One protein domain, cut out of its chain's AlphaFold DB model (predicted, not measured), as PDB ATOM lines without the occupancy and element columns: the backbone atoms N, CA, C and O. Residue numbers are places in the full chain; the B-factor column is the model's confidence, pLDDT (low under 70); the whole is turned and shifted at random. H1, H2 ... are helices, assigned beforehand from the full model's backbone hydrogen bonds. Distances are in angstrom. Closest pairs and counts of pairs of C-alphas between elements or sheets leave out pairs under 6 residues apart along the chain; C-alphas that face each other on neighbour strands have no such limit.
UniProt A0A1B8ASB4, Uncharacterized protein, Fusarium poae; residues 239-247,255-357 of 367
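What this domain is: This is residues 239 to 247 and 255 to 357 of the 367 residues of an uncharacterized protein of Fusarium poae (UniProt A0A1B8ASB4). Two helices, H6 and the long H7, meet near their ends as a wide L, and the shorter helices H2, H3, H4 and H5 sit loosely in its angle. H3 crosses H4 there, H1 lies near the mean of the C-alphas, and residues 347 to 357 stick out as an arm at the far end of H7. The printed part has 112 residues with seven named helices, H1 to H7 in order along the chain, and no named strand; its class is all helix. It is only just loose, close to compact, with a radius of gyration of the C-alphas of 16.1 A and spans of 51 by 36 by 21 A.

Where its parts are: H7, the longest helix, holds residues 332 to 356 and measures 36.2 A, from C-alpha 332 at (33.681, 44.560, -35.814) to C-alpha 356 at (9.557, 20.006, -46.897). Before it comes H6, residues 318 to 330, 18.7 A. H3, residues 269 to 281, measures 18.1 A; H4, residues 291 to 301, 15.2 A; and H2, residues 260 to 267, 10.8 A. H1, residues 239 to 242, begins with C-alpha 239 at (24.813, 28.350, -26.631), and H5 holds residues 304 to 307.

How they stand to each other: H7 is close to H6 but not clearly touching, their closest C-alphas being those of Ala 328 and Phe 334, 6.5 A apart, with their lines about perpendicular at 74 degrees. H2 and H7 are near each other, with 7 pairs of C-alphas within 10 A. H6 is also close to H4 but not clearly touching, at Ile 295 and Pro 318, whose C-alphas are 7.0 A apart; the tilt is shallow, 31 degrees, the same way. H3 touches H4 with residues 273 to 277 alone, about perpendicular at 82 degrees; their closest C-alphas, of Val 276 and Ala 298, are 6.0 A apart. H2 and H3 only just touch, with 3 pairs of C-alphas within 8 A, and touch only at the corner by their link; the closest C-alphas are those of Leu 266 and Tyr 272, 4.9 A apart. H5 and H6 are only just apart, at 8.2 A. In H2, H3, H4 and H7 every O i to N i+4 pair is within hydrogen-bond range, in H6 8 of 9; H1 and H5 are too short for such a pair.

The domain as a whole: The C-alphas farthest apart, of Gln 316 and Gly 357, are 51.8 A apart. Residues 248 to 254 are not printed, and C-alphas 247 and 255 are 11.8 A apart across the cut. Of the links printed whole, none is long. Mean pLDDT of the printed part is 72.1; 41 residues are under 70, among them residues 239 to 247, 255 to 266 and 276 to 289.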
ATOM      1  N   LYS A 239      24.930  29.759 -27.001       63.91
ATOM      2  CA  LYS A 239      24.813  28.350 -26.631       63.91
ATOM      3  C   LYS A 239      24.364  28.147 -25.181       63.91
ATOM      4  O   LYS A 239      23.565  27.254 -24.998       63.91
ATOM      5  N   PRO A 240      24.763  28.899 -24.145       59.25
ATOM      6  CA  PRO A 240      24.305  28.610 -22.780       59.25
ATOM      7  C   PRO A 240      22.804  28.821 -22.541       59.25
ATOM      8  O   PRO A 240      22.224  28.125 -21.716       59.25
ATOM      9  N   LEU A 241      22.183  29.760 -23.260       58.28
ATOM     10  CA  LEU A 241      20.781  30.146 -23.056       58.28
ATOM     11  C   LEU A 241      19.815  29.247 -23.831       58.28
ATOM     12  O   LEU A 241      18.726  28.948 -23.360       58.28
ATOM     13  N   PHE A 242      20.235  28.786 -25.013       54.53
ATOM     14  CA  PHE A 242      19.387  27.984 -25.906       54.53
ATOM     15  C   PHE A 242      19.950  26.585 -26.156       54.53
ATOM     16  O   PHE A 242      19.303  25.738 -26.761       54.53
ATOM     17  N   GLY A 243      21.166  26.335 -25.682       53.09
ATOM     18  CA  GLY A 243      21.796  25.044 -25.454       53.09
ATOM     19  C   GLY A 243      21.090  24.215 -24.443       53.09
ATOM     20  O   GLY A 243      21.398  24.326 -23.269       53.09
ATOM     21  N   ASN A 244      20.308  23.246 -24.913       49.50
ATOM     22  CA  ASN A 244      20.171  21.985 -24.198       49.50
ATOM     23  C   ASN A 244      21.584  21.515 -23.827       49.50
ATOM     24  O   ASN A 244      22.329  21.054 -24.695       49.50
ATOM     25  N   ARG A 245      21.950  21.694 -22.554       43.44
ATOM     26  CA  ARG A 245      23.115  21.046 -21.952       43.44
ATOM     27  C   ARG A 245      22.866  19.546 -21.821       43.44
ATOM     28  O   ARG A 245      23.814  18.802 -21.995       43.44
ATOM     29  N   ASP A 246      21.601  19.131 -21.699       43.88
ATOM     30  CA  ASP A 246      21.195  17.729 -21.695       43.88
ATOM     31  C   ASP A 246      19.895  17.507 -22.494       43.88
ATOM     32  O   ASP A 246      18.928  18.265 -22.355       43.88
ATOM     33  N   PRO A 247      19.827  16.486 -23.366       43.25
ATOM     34  CA  PRO A 247      18.572  16.060 -23.962       43.25
ATOM     35  C   PRO A 247      17.730  15.335 -22.901       43.25
ATOM     36  O   PRO A 247      17.933  14.150 -22.649       43.25
ATOM     37  N   ASP A 255       9.200  21.516 -28.407       36.78
ATOM     38  CA  ASP A 255       9.487  22.697 -27.562       36.78
ATOM     39  C   ASP A 255      10.890  23.298 -27.802       36.78
ATOM     40  O   ASP A 255      11.311  24.263 -27.172       36.78
ATOM     41  N   ARG A 256      11.649  22.744 -28.757       45.94
ATOM     42  CA  ARG A 256      13.071  23.058 -29.000       45.94
ATOM     43  C   ARG A 256      13.267  23.990 -30.197       45.94
ATOM     44  O   ARG A 256      13.961  23.626 -31.153       45.94
ATOM     45  N   MET A 257      12.627  25.157 -30.202       47.59
ATOM     46  CA  MET A 257      12.640  26.061 -31.360       47.59
ATOM     47  C   MET A 257      13.274  27.404 -31.027       47.59
ATOM     48  O   MET A 257      12.758  28.143 -30.201       47.59
ATOM     49  N   PHE A 258      14.367  27.717 -31.721       48.88
ATOM     50  CA  PHE A 258      15.011  29.024 -31.663       48.88
ATOM     51  C   PHE A 258      14.447  29.887 -32.797       48.88
ATOM     52  O   PHE A 258      14.619  29.562 -33.974       48.88
ATOM     53  N   ARG A 259      13.735  30.956 -32.456       54.38
ATOM     54  CA  ARG A 259      13.164  31.934 -33.390       54.38
ATOM     55  C   ARG A 259      14.179  33.059 -33.597       54.38
ATOM     56  O   ARG A 259      14.978  33.357 -32.724       54.38
ATOM     57  N   VAL A 260      14.167  33.751 -34.734       50.25
ATOM     58  CA  VAL A 260      15.061  34.923 -34.912       50.25
ATOM     59  C   VAL A 260      14.650  36.118 -34.062       50.25
ATOM     60  O   VAL A 260      15.488  36.935 -33.689       50.25
ATOM     61  N   ARG A 261      13.387  36.134 -33.650       54.59
ATOM     62  CA  ARG A 261      12.897  36.856 -32.481       54.59
ATOM     63  C   ARG A 261      13.802  36.715 -31.247       54.59
ATOM     64  O   ARG A 261      14.006  37.703 -30.552       54.59
ATOM     65  N   ASP A 262      14.420  35.555 -31.046       57.53
ATOM     66  CA  ASP A 262      15.353  35.319 -29.947       57.53
ATOM     67  C   ASP A 262      16.679  36.051 -30.201       57.53
ATOM     68  O   ASP A 262      17.194  36.684 -29.297       57.53
ATOM     69  N   ILE A 263      17.210  36.101 -31.433       61.81
ATOM     70  CA  ILE A 263      18.419  36.909 -31.724       61.81
ATOM     71  C   ILE A 263      18.144  38.391 -31.538       61.81
ATOM     72  O   ILE A 263      18.951  39.081 -30.923       61.81
ATOM     73  N   ALA A 264      17.027  38.885 -32.076       63.97
ATOM     74  CA  ALA A 264      16.648  40.276 -31.897       63.97
ATOM     75  C   ALA A 264      16.541  40.585 -30.396       63.97
ATOM     76  O   ALA A 264      17.296  41.419 -29.902       63.97
ATOM     77  N   GLY A 265      15.714  39.836 -29.659       64.12
ATOM     78  CA  GLY A 265      15.533  40.002 -28.215       64.12
ATOM     79  C   GLY A 265      16.823  39.890 -27.393       64.12
ATOM     80  O   GLY A 265      16.930  40.518 -26.354       64.12
ATOM     81  N   LEU A 266      17.843  39.162 -27.851       67.75
ATOM     82  CA  LEU A 266      19.135  39.084 -27.154       67.75
ATOM     83  C   LEU A 266      20.080  40.246 -27.480       67.75
ATOM     84  O   LEU A 266      20.931  40.599 -26.666       67.75
ATOM     85  N   LEU A 267      19.959  40.843 -28.668       76.19
ATOM     86  CA  LEU A 267      20.741  42.027 -29.038       76.19
ATOM     87  C   LEU A 267      20.243  43.287 -28.326       76.19
ATOM     88  O   LEU A 267      21.028  44.210 -28.092       76.19
ATOM     89  N   LYS A 268      18.962  43.325 -27.945       81.44
ATOM     90  CA  LYS A 268      18.425  44.358 -27.062       81.44
ATOM     91  C   LYS A 268      18.712  43.976 -25.608       81.44
ATOM     92  O   LYS A 268      18.066  43.104 -25.044       81.44
ATOM     93  N   LEU A 269      19.692  44.645 -24.997       78.88
ATOM     94  CA  LEU A 269      20.158  44.328 -23.639       78.88
ATOM     95  C   LEU A 269      19.019  44.290 -22.610       78.88
ATOM     96  O   LEU A 269      18.981  43.385 -21.787       78.88
ATOM     97  N   ASP A 270      18.091  45.247 -22.673       78.00
ATOM     98  CA  ASP A 270      16.965  45.318 -21.735       78.00
ATOM     99  C   ASP A 270      16.056  44.079 -21.851       78.00
ATOM    100  O   ASP A 270      15.635  43.525 -20.837       78.00
ATOM    101  N   ASP A 271      15.837  43.579 -23.070       76.25
ATOM    102  CA  ASP A 271      15.072  42.355 -23.319       76.25
ATOM    103  C   ASP A 271      15.839  41.116 -22.816       76.25
ATOM    104  O   ASP A 271      15.238  40.216 -22.224       76.25
ATOM    105  N   TYR A 272      17.167  41.079 -22.993       75.88
ATOM    106  CA  TYR A 272      18.023  40.012 -22.468       75.88
ATOM    107  C   TYR A 272      18.007  39.952 -20.935       75.88
ATOM    108  O   TYR A 272      17.800  38.887 -20.350       75.88
ATOM    109  N   LEU A 273      18.207  41.095 -20.275       74.88
ATOM    110  CA  LEU A 273      18.191  41.186 -18.816       74.88
ATOM    111  C   LEU A 273      16.814  40.811 -18.265       74.88
ATOM    112  O   LEU A 273      16.740  40.056 -17.295       74.88
ATOM    113  N   ALA A 274      15.736  41.261 -18.915       73.06
ATOM    114  CA  ALA A 274      14.375  40.873 -18.556       73.06
ATOM    115  C   ALA A 274      14.147  39.362 -18.715       73.06
ATOM    116  O   ALA A 274      13.589  38.735 -17.816       73.06
ATOM    117  N   HIS A 275      14.606  38.759 -19.816       71.50
ATOM    118  CA  HIS A 275      14.499  37.316 -20.038       71.50
ATOM    119  C   HIS A 275      15.175  36.523 -18.918       71.50
ATOM    120  O   HIS A 275      14.554  35.657 -18.299       71.50
ATOM    121  N   VAL A 276      16.427  36.869 -18.606       68.06
ATOM    122  CA  VAL A 276      17.169  36.237 -17.514       68.06
ATOM    123  C   VAL A 276      16.438  36.448 -16.188       68.06
ATOM    124  O   VAL A 276      16.238  35.494 -15.446       68.06
ATOM    125  N   TRP A 277      15.981  37.665 -15.900       66.81
ATOM    126  CA  TRP A 277      15.232  37.968 -14.684       66.81
ATOM    127  C   TRP A 277      13.990  37.090 -14.513       66.81
ATOM    128  O   TRP A 277      13.810  36.511 -13.443       66.81
ATOM    129  N   TYR A 278      13.169  36.929 -15.552       65.88
ATOM    130  CA  TYR A 278      11.991  36.058 -15.502       65.88
ATOM    131  C   TYR A 278      12.363  34.595 -15.222       65.88
ATOM    132  O   TYR A 278      11.734  33.953 -14.379       65.88
ATOM    133  N   GLU A 279      13.420  34.083 -15.855       62.94
ATOM    134  CA  GLU A 279      13.943  32.735 -15.586       62.94
ATOM    135  C   GLU A 279      14.485  32.587 -14.150       62.94
ATOM    136  O   GLU A 279      14.347  31.530 -13.528       62.94
ATOM    137  N   PHE A 280      15.070  33.649 -13.589       59.88
ATOM    138  CA  PHE A 280      15.547  33.683 -12.204       59.88
ATOM    139  C   PHE A 280      14.417  33.785 -11.178       59.88
ATOM    140  O   PHE A 280      14.474  33.091 -10.164       59.88
ATOM    141  N   GLN A 281      13.377  34.584 -11.435       57.81
ATOM    142  CA  GLN A 281      12.222  34.735 -10.539       57.81
ATOM    143  C   GLN A 281      11.458  33.423 -10.322       57.81
ATOM    144  O   GLN A 281      10.862  33.224  -9.264       57.81
ATOM    145  N   ASN A 282      11.493  32.521 -11.302       57.09
ATOM    146  CA  ASN A 282      10.853  31.211 -11.214       57.09
ATOM    147  C   ASN A 282      11.640  30.204 -10.349       57.09
ATOM    148  O   ASN A 282      11.152  29.099 -10.105       57.09
ATOM    149  N   ARG A 283      12.841  30.555  -9.858       55.72
ATOM    150  CA  ARG A 283      13.649  29.700  -8.972       55.72
ATOM    151  C   ARG A 283      13.376  30.036  -7.498       55.72
ATOM    152  O   ARG A 283      13.439  31.204  -7.121       55.72
ATOM    153  N   PRO A 284      13.109  29.042  -6.631       44.66
ATOM    154  CA  PRO A 284      12.901  29.293  -5.208       44.66
ATOM    155  C   PRO A 284      14.202  29.771  -4.542       44.66
ATOM    156  O   PRO A 284      15.207  29.062  -4.546       44.66
ATOM    157  N   GLY A 285      14.183  30.970  -3.955       54.78
ATOM    158  CA  GLY A 285      15.301  31.549  -3.209       54.78
ATOM    159  C   GLY A 285      14.976  32.947  -2.659       54.78
ATOM    160  O   GLY A 285      14.017  33.569  -3.121       54.78
ATOM    161  N   PRO A 286      15.723  33.435  -1.650       44.50
ATOM    162  CA  PRO A 286      15.518  34.764  -1.096       44.50
ATOM    163  C   PRO A 286      16.185  35.853  -1.958       44.50
ATOM    164  O   PRO A 286      17.216  35.626  -2.596       44.50
ATOM    165  N   ASP A 287      15.558  37.028  -1.901       54.78
ATOM    166  CA  ASP A 287      15.892  38.333  -2.487       54.78
ATOM    167  C   ASP A 287      15.449  38.596  -3.933       54.78
ATOM    168  O   ASP A 287      16.151  38.364  -4.914       54.78
ATOM    169  N   LYS A 288      14.247  39.183  -4.018       53.56
ATOM    170  CA  LYS A 288      13.612  39.752  -5.214       53.56
ATOM    171  C   LYS A 288      14.121  41.160  -5.575       53.56
ATOM    172  O   LYS A 288      13.554  41.754  -6.481       53.56
ATOM    173  N   ASP A 289      15.141  41.683  -4.891       55.88
ATOM    174  CA  ASP A 289      15.504  43.114  -4.955       55.88
ATOM    175  C   ASP A 289      16.996  43.405  -5.211       55.88
ATOM    176  O   ASP A 289      17.437  44.550  -5.149       55.88
ATOM    177  N   ASP A 290      17.799  42.390  -5.539       72.00
ATOM    178  CA  ASP A 290      19.231  42.581  -5.794       72.00
ATOM    179  C   ASP A 290      19.520  42.713  -7.301       72.00
ATOM    180  O   ASP A 290      19.875  41.755  -7.996       72.00
ATOM    181  N   SER A 291      19.325  43.930  -7.821       68.75
ATOM    182  CA  SER A 291      19.613  44.278  -9.222       68.75
ATOM    183  C   SER A 291      21.077  44.025  -9.617       68.75
ATOM    184  O   SER A 291      21.342  43.623 -10.752       68.75
ATOM    185  N   VAL A 292      22.020  44.161  -8.678       73.06
ATOM    186  CA  VAL A 292      23.449  43.875  -8.889       73.06
ATOM    187  C   VAL A 292      23.664  42.377  -9.077       73.06
ATOM    188  O   VAL A 292      24.295  41.947 -10.048       73.06
ATOM    189  N   LYS A 293      23.069  41.553  -8.209       74.88
ATOM    190  CA  LYS A 293      23.100  40.091  -8.342       74.88
ATOM    191  C   LYS A 293      22.407  39.617  -9.616       74.88
ATOM    192  O   LYS A 293      22.917  38.698 -10.258       74.88
ATOM    193  N   MET A 294      21.309  40.251 -10.036       77.00
ATOM    194  CA  MET A 294      20.681  39.964 -11.332       77.00
ATOM    195  C   MET A 294      21.657  40.210 -12.484       77.00
ATOM    196  O   MET A 294      21.869  39.311 -13.296       77.00
ATOM    197  N   ILE A 295      22.266  41.399 -12.549       78.25
ATOM    198  CA  ILE A 295      23.209  41.762 -13.615       78.25
ATOM    199  C   ILE A 295      24.393  40.802 -13.622       78.25
ATOM    200  O   ILE A 295      24.698  40.213 -14.659       78.25
ATOM    201  N   SER A 296      25.027  40.586 -12.466       77.31
ATOM    202  CA  SER A 296      26.156  39.663 -12.336       77.31
ATOM    203  C   SER A 296      25.792  38.260 -12.820       77.31
ATOM    204  O   SER A 296      26.607  37.593 -13.456       77.31
ATOM    205  N   THR A 297      24.572  37.803 -12.544       77.50
ATOM    206  CA  THR A 297      24.141  36.462 -12.937       77.50
ATOM    207  C   THR A 297      23.776  36.368 -14.418       77.50
ATOM    208  O   THR A 297      24.107  35.370 -15.066       77.50
ATOM    209  N   ALA A 298      23.153  37.407 -14.976       77.56
ATOM    210  CA  ALA A 298      22.903  37.517 -16.408       77.56
ATOM    211  C   ALA A 298      24.220  37.519 -17.185       77.56
ATOM    212  O   ALA A 298      24.444  36.638 -18.013       77.56
ATOM    213  N   LEU A 299      25.150  38.405 -16.833       80.56
ATOM    214  CA  LEU A 299      26.477  38.456 -17.449       80.56
ATOM    215  C   LEU A 299      27.248  37.143 -17.258       80.56
ATOM    216  O   LEU A 299      27.884  36.661 -18.192       80.56
ATOM    217  N   GLY A 300      27.145  36.510 -16.086       77.62
ATOM    218  CA  GLY A 300      27.743  35.201 -15.818       77.62
ATOM    219  C   GLY A 300      27.179  34.070 -16.686       77.62
ATOM    220  O   GLY A 300      27.908  33.137 -17.027       77.62
ATOM    221  N   SER A 301      25.915  34.181 -17.097       74.62
ATOM    222  CA  SER A 301      25.213  33.207 -17.941       74.62
ATOM    223  C   SER A 301      25.390  33.450 -19.446       74.62
ATOM    224  O   SER A 301      25.006  32.589 -20.240       74.62
ATOM    225  N   MET A 302      25.978  34.580 -19.863       78.19
ATOM    226  CA  MET A 302      26.336  34.822 -21.267       78.19
ATOM    227  C   MET A 302      27.377  33.806 -21.771       78.19
ATOM    228  O   MET A 302      28.154  33.239 -20.998       78.19
ATOM    229  N   ASP A 303      27.412  33.592 -23.086       78.12
ATOM    230  CA  ASP A 303      28.473  32.818 -23.737       78.12
ATOM    231  C   ASP A 303      29.831  33.519 -23.578       78.12
ATOM    232  O   ASP A 303      29.909  34.752 -23.585       78.12
ATOM    233  N   ASP A 304      30.904  32.743 -23.458       81.62
ATOM    234  CA  ASP A 304      32.267  33.274 -23.385       81.62
ATOM    235  C   ASP A 304      32.629  34.044 -24.666       81.62
ATOM    236  O   ASP A 304      33.341  35.052 -24.609       81.62
ATOM    237  N   GLU A 305      32.048  33.654 -25.809       81.75
ATOM    238  CA  GLU A 305      32.187  34.384 -27.069       81.75
ATOM    239  C   GLU A 305      31.546  35.783 -27.011       81.75
ATOM    240  O   GLU A 305      31.980  36.660 -27.751       81.75
ATOM    241  N   ILE A 306      30.572  36.038 -26.130       82.38
ATOM    242  CA  ILE A 306      30.032  37.389 -25.877       82.38
ATOM    243  C   ILE A 306      30.861  38.100 -24.821       82.38
ATOM    244  O   ILE A 306      31.243  39.254 -25.011       82.38
ATOM    245  N   LYS A 307      31.134  37.412 -23.706       85.44
ATOM    246  CA  LYS A 307      31.809  37.985 -22.538       85.44
ATOM    247  C   LYS A 307      33.147  38.613 -22.893       85.44
ATOM    248  O   LYS A 307      33.487  39.630 -22.311       85.44
ATOM    249  N   GLN A 308      33.874  38.068 -23.871       88.44
ATOM    250  CA  GLN A 308      35.140  38.650 -24.334       88.44
ATOM    251  C   GLN A 308      35.020  40.101 -24.842       88.44
ATOM    252  O   GLN A 308      36.025  40.807 -24.901       88.44
ATOM    253  N   TYR A 309      33.820  40.548 -25.228       89.12
ATOM    254  CA  TYR A 309      33.563  41.915 -25.689       89.12
ATOM    255  C   TYR A 309      33.093  42.852 -24.571       89.12
ATOM    256  O   TYR A 309      32.940  44.048 -24.814       89.12
ATOM    257  N   LEU A 310      32.874  42.327 -23.364       88.12
ATOM    258  CA  LEU A 310      32.514  43.097 -22.181       88.12
ATOM    259  C   LEU A 310      33.703  43.135 -21.208       88.12
ATOM    260  O   LEU A 310      34.342  42.109 -20.971       88.12
ATOM    261  N   PRO A 311      34.016  44.291 -20.601       85.62
ATOM    262  CA  PRO A 311      35.049  44.357 -19.575       85.62
ATOM    263  C   PRO A 311      34.749  43.429 -18.391       85.62
ATOM    264  O   PRO A 311      33.634  43.419 -17.862       85.62
ATOM    265  N   MET A 312      35.767  42.698 -17.928       82.12
ATOM    266  CA  MET A 312      35.704  41.940 -16.676       82.12
ATOM    267  C   MET A 312      35.814  42.904 -15.490       82.12
ATOM    268  O   MET A 312      36.910  43.223 -15.030       82.12
ATOM    269  N   ARG A 313      34.668  43.400 -15.023       83.81
ATOM    270  CA  ARG A 313      34.529  44.208 -13.806       83.81
ATOM    271  C   ARG A 313      33.183  43.938 -13.144       83.81
ATOM    272  O   ARG A 313      32.278  43.397 -13.775       83.81
ATOM    273  N   GLU A 314      33.047  44.353 -11.894       81.25
ATOM    274  CA  GLU A 314      31.745  44.397 -11.233       81.25
ATOM    275  C   GLU A 314      30.938  45.588 -11.755       81.25
ATOM    276  O   GLU A 314      31.445  46.707 -11.844       81.25
ATOM    277  N   TYR A 315      29.682  45.331 -12.112       83.50
ATOM    278  CA  TYR A 315      28.733  46.344 -12.562       83.50
ATOM    279  C   TYR A 315      27.772  46.630 -11.417       83.50
ATOM    280  O   TYR A 315      27.106  45.716 -10.934       83.50
ATOM    281  N   GLN A 316      27.724  47.885 -10.977       79.31
ATOM    282  CA  GLN A 316      26.896  48.298  -9.842       79.31
ATOM    283  C   GLN A 316      25.513  48.769 -10.306       79.31
ATOM    284  O   GLN A 316      24.545  48.678  -9.553       79.31
ATOM    285  N   HIS A 317      25.403  49.226 -11.559       76.56
ATOM    286  CA  HIS A 317      24.153  49.708 -12.140       76.56
ATOM    287  C   HIS A 317      23.909  49.143 -13.555       76.56
ATOM    288  O   HIS A 317      24.868  48.913 -14.301       76.56
ATOM    289  N   PRO A 318      22.641  48.929 -13.970       73.25
ATOM    290  CA  PRO A 318      22.296  48.522 -15.340       73.25
ATOM    291  C   PRO A 318      22.904  49.424 -16.430       73.25
ATOM    292  O   PRO A 318      23.290  48.962 -17.505       73.25
ATOM    293  N   GLU A 319      23.018  50.715 -16.143       80.19
ATOM    294  CA  GLU A 319      23.541  51.773 -17.005       80.19
ATOM    295  C   GLU A 319      25.011  51.537 -17.372       80.19
ATOM    296  O   GLU A 319      25.410  51.768 -18.518       80.19
ATOM    297  N   ASP A 320      25.796  50.993 -16.437       83.12
ATOM    298  CA  ASP A 320      27.201  50.652 -16.662       83.12
ATOM    299  C   ASP A 320      27.338  49.544 -17.715       83.12
ATOM    300  O   ASP A 320      28.282  49.540 -18.507       83.12
ATOM    301  N   VAL A 321      26.383  48.609 -17.743       87.06
ATOM    302  CA  VAL A 321      26.331  47.525 -18.735       87.06
ATOM    303  C   VAL A 321      25.832  48.052 -20.073       87.06
ATOM    304  O   VAL A 321      26.375  47.675 -21.107       87.06
ATOM    305  N   LYS A 322      24.839  48.952 -20.078       87.75
ATOM    306  CA  LYS A 322      24.302  49.570 -21.303       87.75
ATOM    307  C   LYS A 322      25.402  50.229 -22.136       87.75
ATOM    308  O   LYS A 322      25.454  50.026 -23.349       87.75
ATOM    309  N   ALA A 323      26.300  50.978 -21.496       86.62
ATOM    310  CA  ALA A 323      27.414  51.629 -22.184       86.62
ATOM    311  C   ALA A 323      28.404  50.617 -22.795       86.62
ATOM    312  O   ALA A 323      28.795  50.761 -23.955       86.62
ATOM    313  N   GLU A 324      28.772  49.568 -22.054       89.56
ATOM    314  CA  GLU A 324      29.675  48.525 -22.567       89.56
ATOM    315  C   GLU A 324      29.018  47.658 -23.643       89.56
ATOM    316  O   GLU A 324      29.667  47.261 -24.610       89.56
ATOM    317  N   TRP A 325      27.711  47.431 -23.542       90.25
ATOM    318  CA  TRP A 325      26.949  46.727 -24.564       90.25
ATOM    319  C   TRP A 325      26.959  47.481 -25.892       90.25
ATOM    320  O   TRP A 325      27.178  46.876 -26.939       90.25
ATOM    321  N   VAL A 326      26.821  48.812 -25.869       90.00
ATOM    322  CA  VAL A 326      26.983  49.640 -27.076       90.00
ATOM    323  C   VAL A 326      28.371  49.439 -27.696       90.00
ATOM    324  O   VAL A 326      28.473  49.274 -28.913       90.00
ATOM    325  N   ASN A 327      29.432  49.392 -26.885       88.88
ATOM    326  CA  ASN A 327      30.788  49.132 -27.379       88.88
ATOM    327  C   ASN A 327      30.903  47.737 -28.019       88.88
ATOM    328  O   ASN A 327      31.461  47.612 -29.112       88.88
ATOM    329  N   ALA A 328      30.324  46.711 -27.390       90.12
ATOM    330  CA  ALA A 328      30.291  45.352 -27.924       90.12
ATOM    331  C   ALA A 328      29.533  45.277 -29.265       90.12
ATOM    332  O   ALA A 328      30.065  44.751 -30.244       90.12
ATOM    333  N   LEU A 329      28.342  45.883 -29.363       90.50
ATOM    334  CA  LEU A 329      27.526  45.926 -30.589       90.50
ATOM    335  C   LEU A 329      28.222  46.644 -31.764       90.50
ATOM    336  O   LEU A 329      27.955  46.352 -32.937       90.50
ATOM    337  N   LEU A 330      29.106  47.598 -31.467       90.25
ATOM    338  CA  LEU A 330      29.911  48.316 -32.459       90.25
ATOM    339  C   LEU A 330      31.213  47.584 -32.817       90.25
ATOM    340  O   LEU A 330      31.836  47.918 -33.830       90.25
ATOM    341  N   HIS A 331      31.626  46.585 -32.035       90.75
ATOM    342  CA  HIS A 331      32.886  45.882 -32.245       90.75
ATOM    343  C   HIS A 331      32.843  45.031 -33.534       90.75
ATOM    344  O   HIS A 331      32.015  44.119 -33.637       90.75
ATOM    345  N   PRO A 332      33.745  45.243 -34.517       90.19
ATOM    346  CA  PRO A 332      33.681  44.560 -35.814       90.19
ATOM    347  C   PRO A 332      33.661  43.031 -35.719       90.19
ATOM    348  O   PRO A 332      32.915  42.379 -36.450       90.19
ATOM    349  N   SER A 333      34.435  42.452 -34.797       90.00
ATOM    350  CA  SER A 333      34.471  40.997 -34.604       90.00
ATOM    351  C   SER A 333      33.180  40.451 -33.994       90.00
ATOM    352  O   SER A 333      32.756  39.361 -34.374       90.00
ATOM    353  N   PHE A 334      32.520  41.219 -33.116       89.00
ATOM    354  CA  PHE A 334      31.229  40.828 -32.551       89.00
ATOM    355  C   PHE A 334      30.155  40.865 -33.635       89.00
ATOM    356  O   PHE A 334      29.442  39.886 -33.838       89.00
ATOM    357  N   ARG A 335      30.112  41.942 -34.430       89.56
ATOM    358  CA  ARG A 335      29.213  42.031 -35.590       89.56
ATOM    359  C   ARG A 335      29.409  40.875 -36.560       89.56
ATOM    360  O   ARG A 335      28.439  40.259 -36.993       89.56
ATOM    361  N   ALA A 336      30.663  40.553 -36.879       86.12
ATOM    362  CA  ALA A 336      30.983  39.412 -37.725       86.12
ATOM    363  C   ALA A 336      30.487  38.096 -37.107       86.12
ATOM    364  O   ALA A 336      29.978  37.250 -37.838       86.12
ATOM    365  N   ALA A 337      30.583  37.931 -35.786       84.94
ATOM    366  CA  ALA A 337      30.055  36.765 -35.083       84.94
ATOM    367  C   ALA A 337      28.529  36.657 -35.168       84.94
ATOM    368  O   ALA A 337      28.017  35.594 -35.519       84.94
ATOM    369  N   VAL A 338      27.807  37.762 -34.983       84.75
ATOM    370  CA  VAL A 338      26.346  37.799 -35.157       84.75
ATOM    371  C   VAL A 338      25.952  37.468 -36.600       84.75
ATOM    372  O   VAL A 338      25.038  36.676 -36.821       84.75
ATOM    373  N   VAL A 339      26.666  37.999 -37.600       85.06
ATOM    374  CA  VAL A 339      26.433  37.660 -39.017       85.06
ATOM    375  C   VAL A 339      26.650  36.168 -39.279       85.06
ATOM    376  O   VAL A 339      25.857  35.564 -40.002       85.06
ATOM    377  N   ARG A 340      27.691  35.551 -38.697       82.75
ATOM    378  CA  ARG A 340      27.916  34.099 -38.810       82.75
ATOM    379  C   ARG A 340      26.738  33.307 -38.242       82.75
ATOM    380  O   ARG A 340      26.216  32.446 -38.943       82.75
ATOM    381  N   GLU A 341      26.295  33.633 -37.030       79.00
ATOM    382  CA  GLU A 341      25.176  32.948 -36.366       79.00
ATOM    383  C   GLU A 341      23.872  33.075 -37.171       79.00
ATOM    384  O   GLU A 341      23.159  32.093 -37.389       79.00
ATOM    385  N   VAL A 342      23.580  34.270 -37.694       79.62
ATOM    386  CA  VAL A 342      22.398  34.495 -38.538       79.62
ATOM    387  C   VAL A 342      22.489  33.712 -39.849       79.62
ATOM    388  O   VAL A 342      21.496  33.124 -40.271       79.62
ATOM    389  N   ASN A 343      23.663  33.652 -40.484       78.69
ATOM    390  CA  ASN A 343      23.854  32.876 -41.713       78.69
ATOM    391  C   ASN A 343      23.635  31.373 -41.498       78.69
ATOM    392  O   ASN A 343      23.079  30.721 -42.380       78.69
ATOM    393  N   ILE A 344      24.025  30.827 -40.339       76.44
ATOM    394  CA  ILE A 344      23.733  29.429 -39.977       76.44
ATOM    395  C   ILE A 344      22.215  29.213 -39.946       76.44
ATOM    396  O   ILE A 344      21.708  28.310 -40.607       76.44
ATOM    397  N   ILE A 345      21.475  30.092 -39.268       74.75
ATOM    398  CA  ILE A 345      20.010  29.994 -39.156       74.75
ATOM    399  C   ILE A 345      19.326  30.135 -40.517       74.75
ATOM    400  O   ILE A 345      18.410  29.377 -40.838       74.75
ATOM    401  N   VAL A 346      19.783  31.076 -41.343       75.62
ATOM    402  CA  VAL A 346      19.297  31.247 -42.718       75.62
ATOM    403  C   VAL A 346      19.566  29.992 -43.555       75.62
ATOM    404  O   VAL A 346      18.670  29.525 -44.259       75.62
ATOM    405  N   GLY A 347      20.767  29.415 -43.463       74.31
ATOM    406  CA  GLY A 347      21.133  28.186 -44.172       74.31
ATOM    407  C   GLY A 347      20.271  26.990 -43.762       74.31
ATOM    408  O   GLY A 347      19.885  26.170 -44.602       74.31
ATOM    409  N   GLU A 348      19.889  26.912 -42.492       71.94
ATOM    410  CA  GLU A 348      18.974  25.883 -42.011       71.94
ATOM    411  C   GLU A 348      17.528  26.110 -42.441       71.94
ATOM    412  O   GLU A 348      16.874  25.155 -42.861       71.94
ATOM    413  N   ALA A 349      17.037  27.352 -42.415       70.88
ATOM    414  CA  ALA A 349      15.718  27.696 -42.949       70.88
ATOM    415  C   ALA A 349      15.611  27.336 -44.443       70.88
ATOM    416  O   ALA A 349      14.618  26.752 -44.885       70.88
ATOM    417  N   MET A 350      16.672  27.599 -45.211       72.88
ATOM    418  CA  MET A 350      16.799  27.183 -46.610       72.88
ATOM    419  C   MET A 350      16.812  25.657 -46.765       72.88
ATOM    420  O   MET A 350      16.089  25.110 -47.598       72.88
ATOM    421  N   SER A 351      17.585  24.948 -45.940       73.38
ATOM    422  CA  SER A 351      17.626  23.476 -45.947       73.38
ATOM    423  C   SER A 351      16.268  22.860 -45.588       73.38
ATOM    424  O   SER A 351      15.865  21.840 -46.151       73.38
ATOM    425  N   PHE A 352      15.528  23.499 -44.680       67.38
ATOM    426  CA  PHE A 352      14.173  23.110 -44.312       67.38
ATOM    427  C   PHE A 352      13.211  23.281 -45.494       67.38
ATOM    428  O   PHE A 352      12.476  22.349 -45.818       67.38
ATOM    429  N   HIS A 353      13.261  24.419 -46.194       68.75
ATOM    430  CA  HIS A 353      12.492  24.622 -47.423       68.75
ATOM    431  C   HIS A 353      12.753  23.514 -48.459       68.75
ATOM    432  O   HIS A 353      11.804  22.939 -48.991       68.75
ATOM    433  N   VAL A 354      14.019  23.147 -48.689       72.94
ATOM    434  CA  VAL A 354      14.386  22.057 -49.616       72.94
ATOM    435  C   VAL A 354      13.774  20.718 -49.190       72.94
ATOM    436  O   VAL A 354      13.289  19.967 -50.035       72.94
ATOM    437  N   LYS A 355      13.769  20.416 -47.886       69.12
ATOM    438  CA  LYS A 355      13.279  19.136 -47.357       69.12
ATOM    439  C   LYS A 355      11.754  18.998 -47.392       69.12
ATOM    440  O   LYS A 355      11.259  17.915 -47.686       69.12
ATOM    441  N   TYR A 356      11.020  20.053 -47.044       63.47
ATOM    442  CA  TYR A 356       9.557  20.006 -46.897       63.47
ATOM    443  C   TYR A 356       8.807  20.571 -48.119       63.47
ATOM    444  O   TYR A 356       7.593  20.415 -48.246       63.47
ATOM    445  N   GLY A 357       9.525  21.151 -49.085       60.56
ATOM    446  CA  GLY A 357       8.976  21.560 -50.373       60.56
ATOM    447  C   GLY A 357       7.793  22.530 -50.253       60.56
ATOM    448  O   GLY A 357       7.850  23.518 -49.525       60.56
TER     449      GLY A 357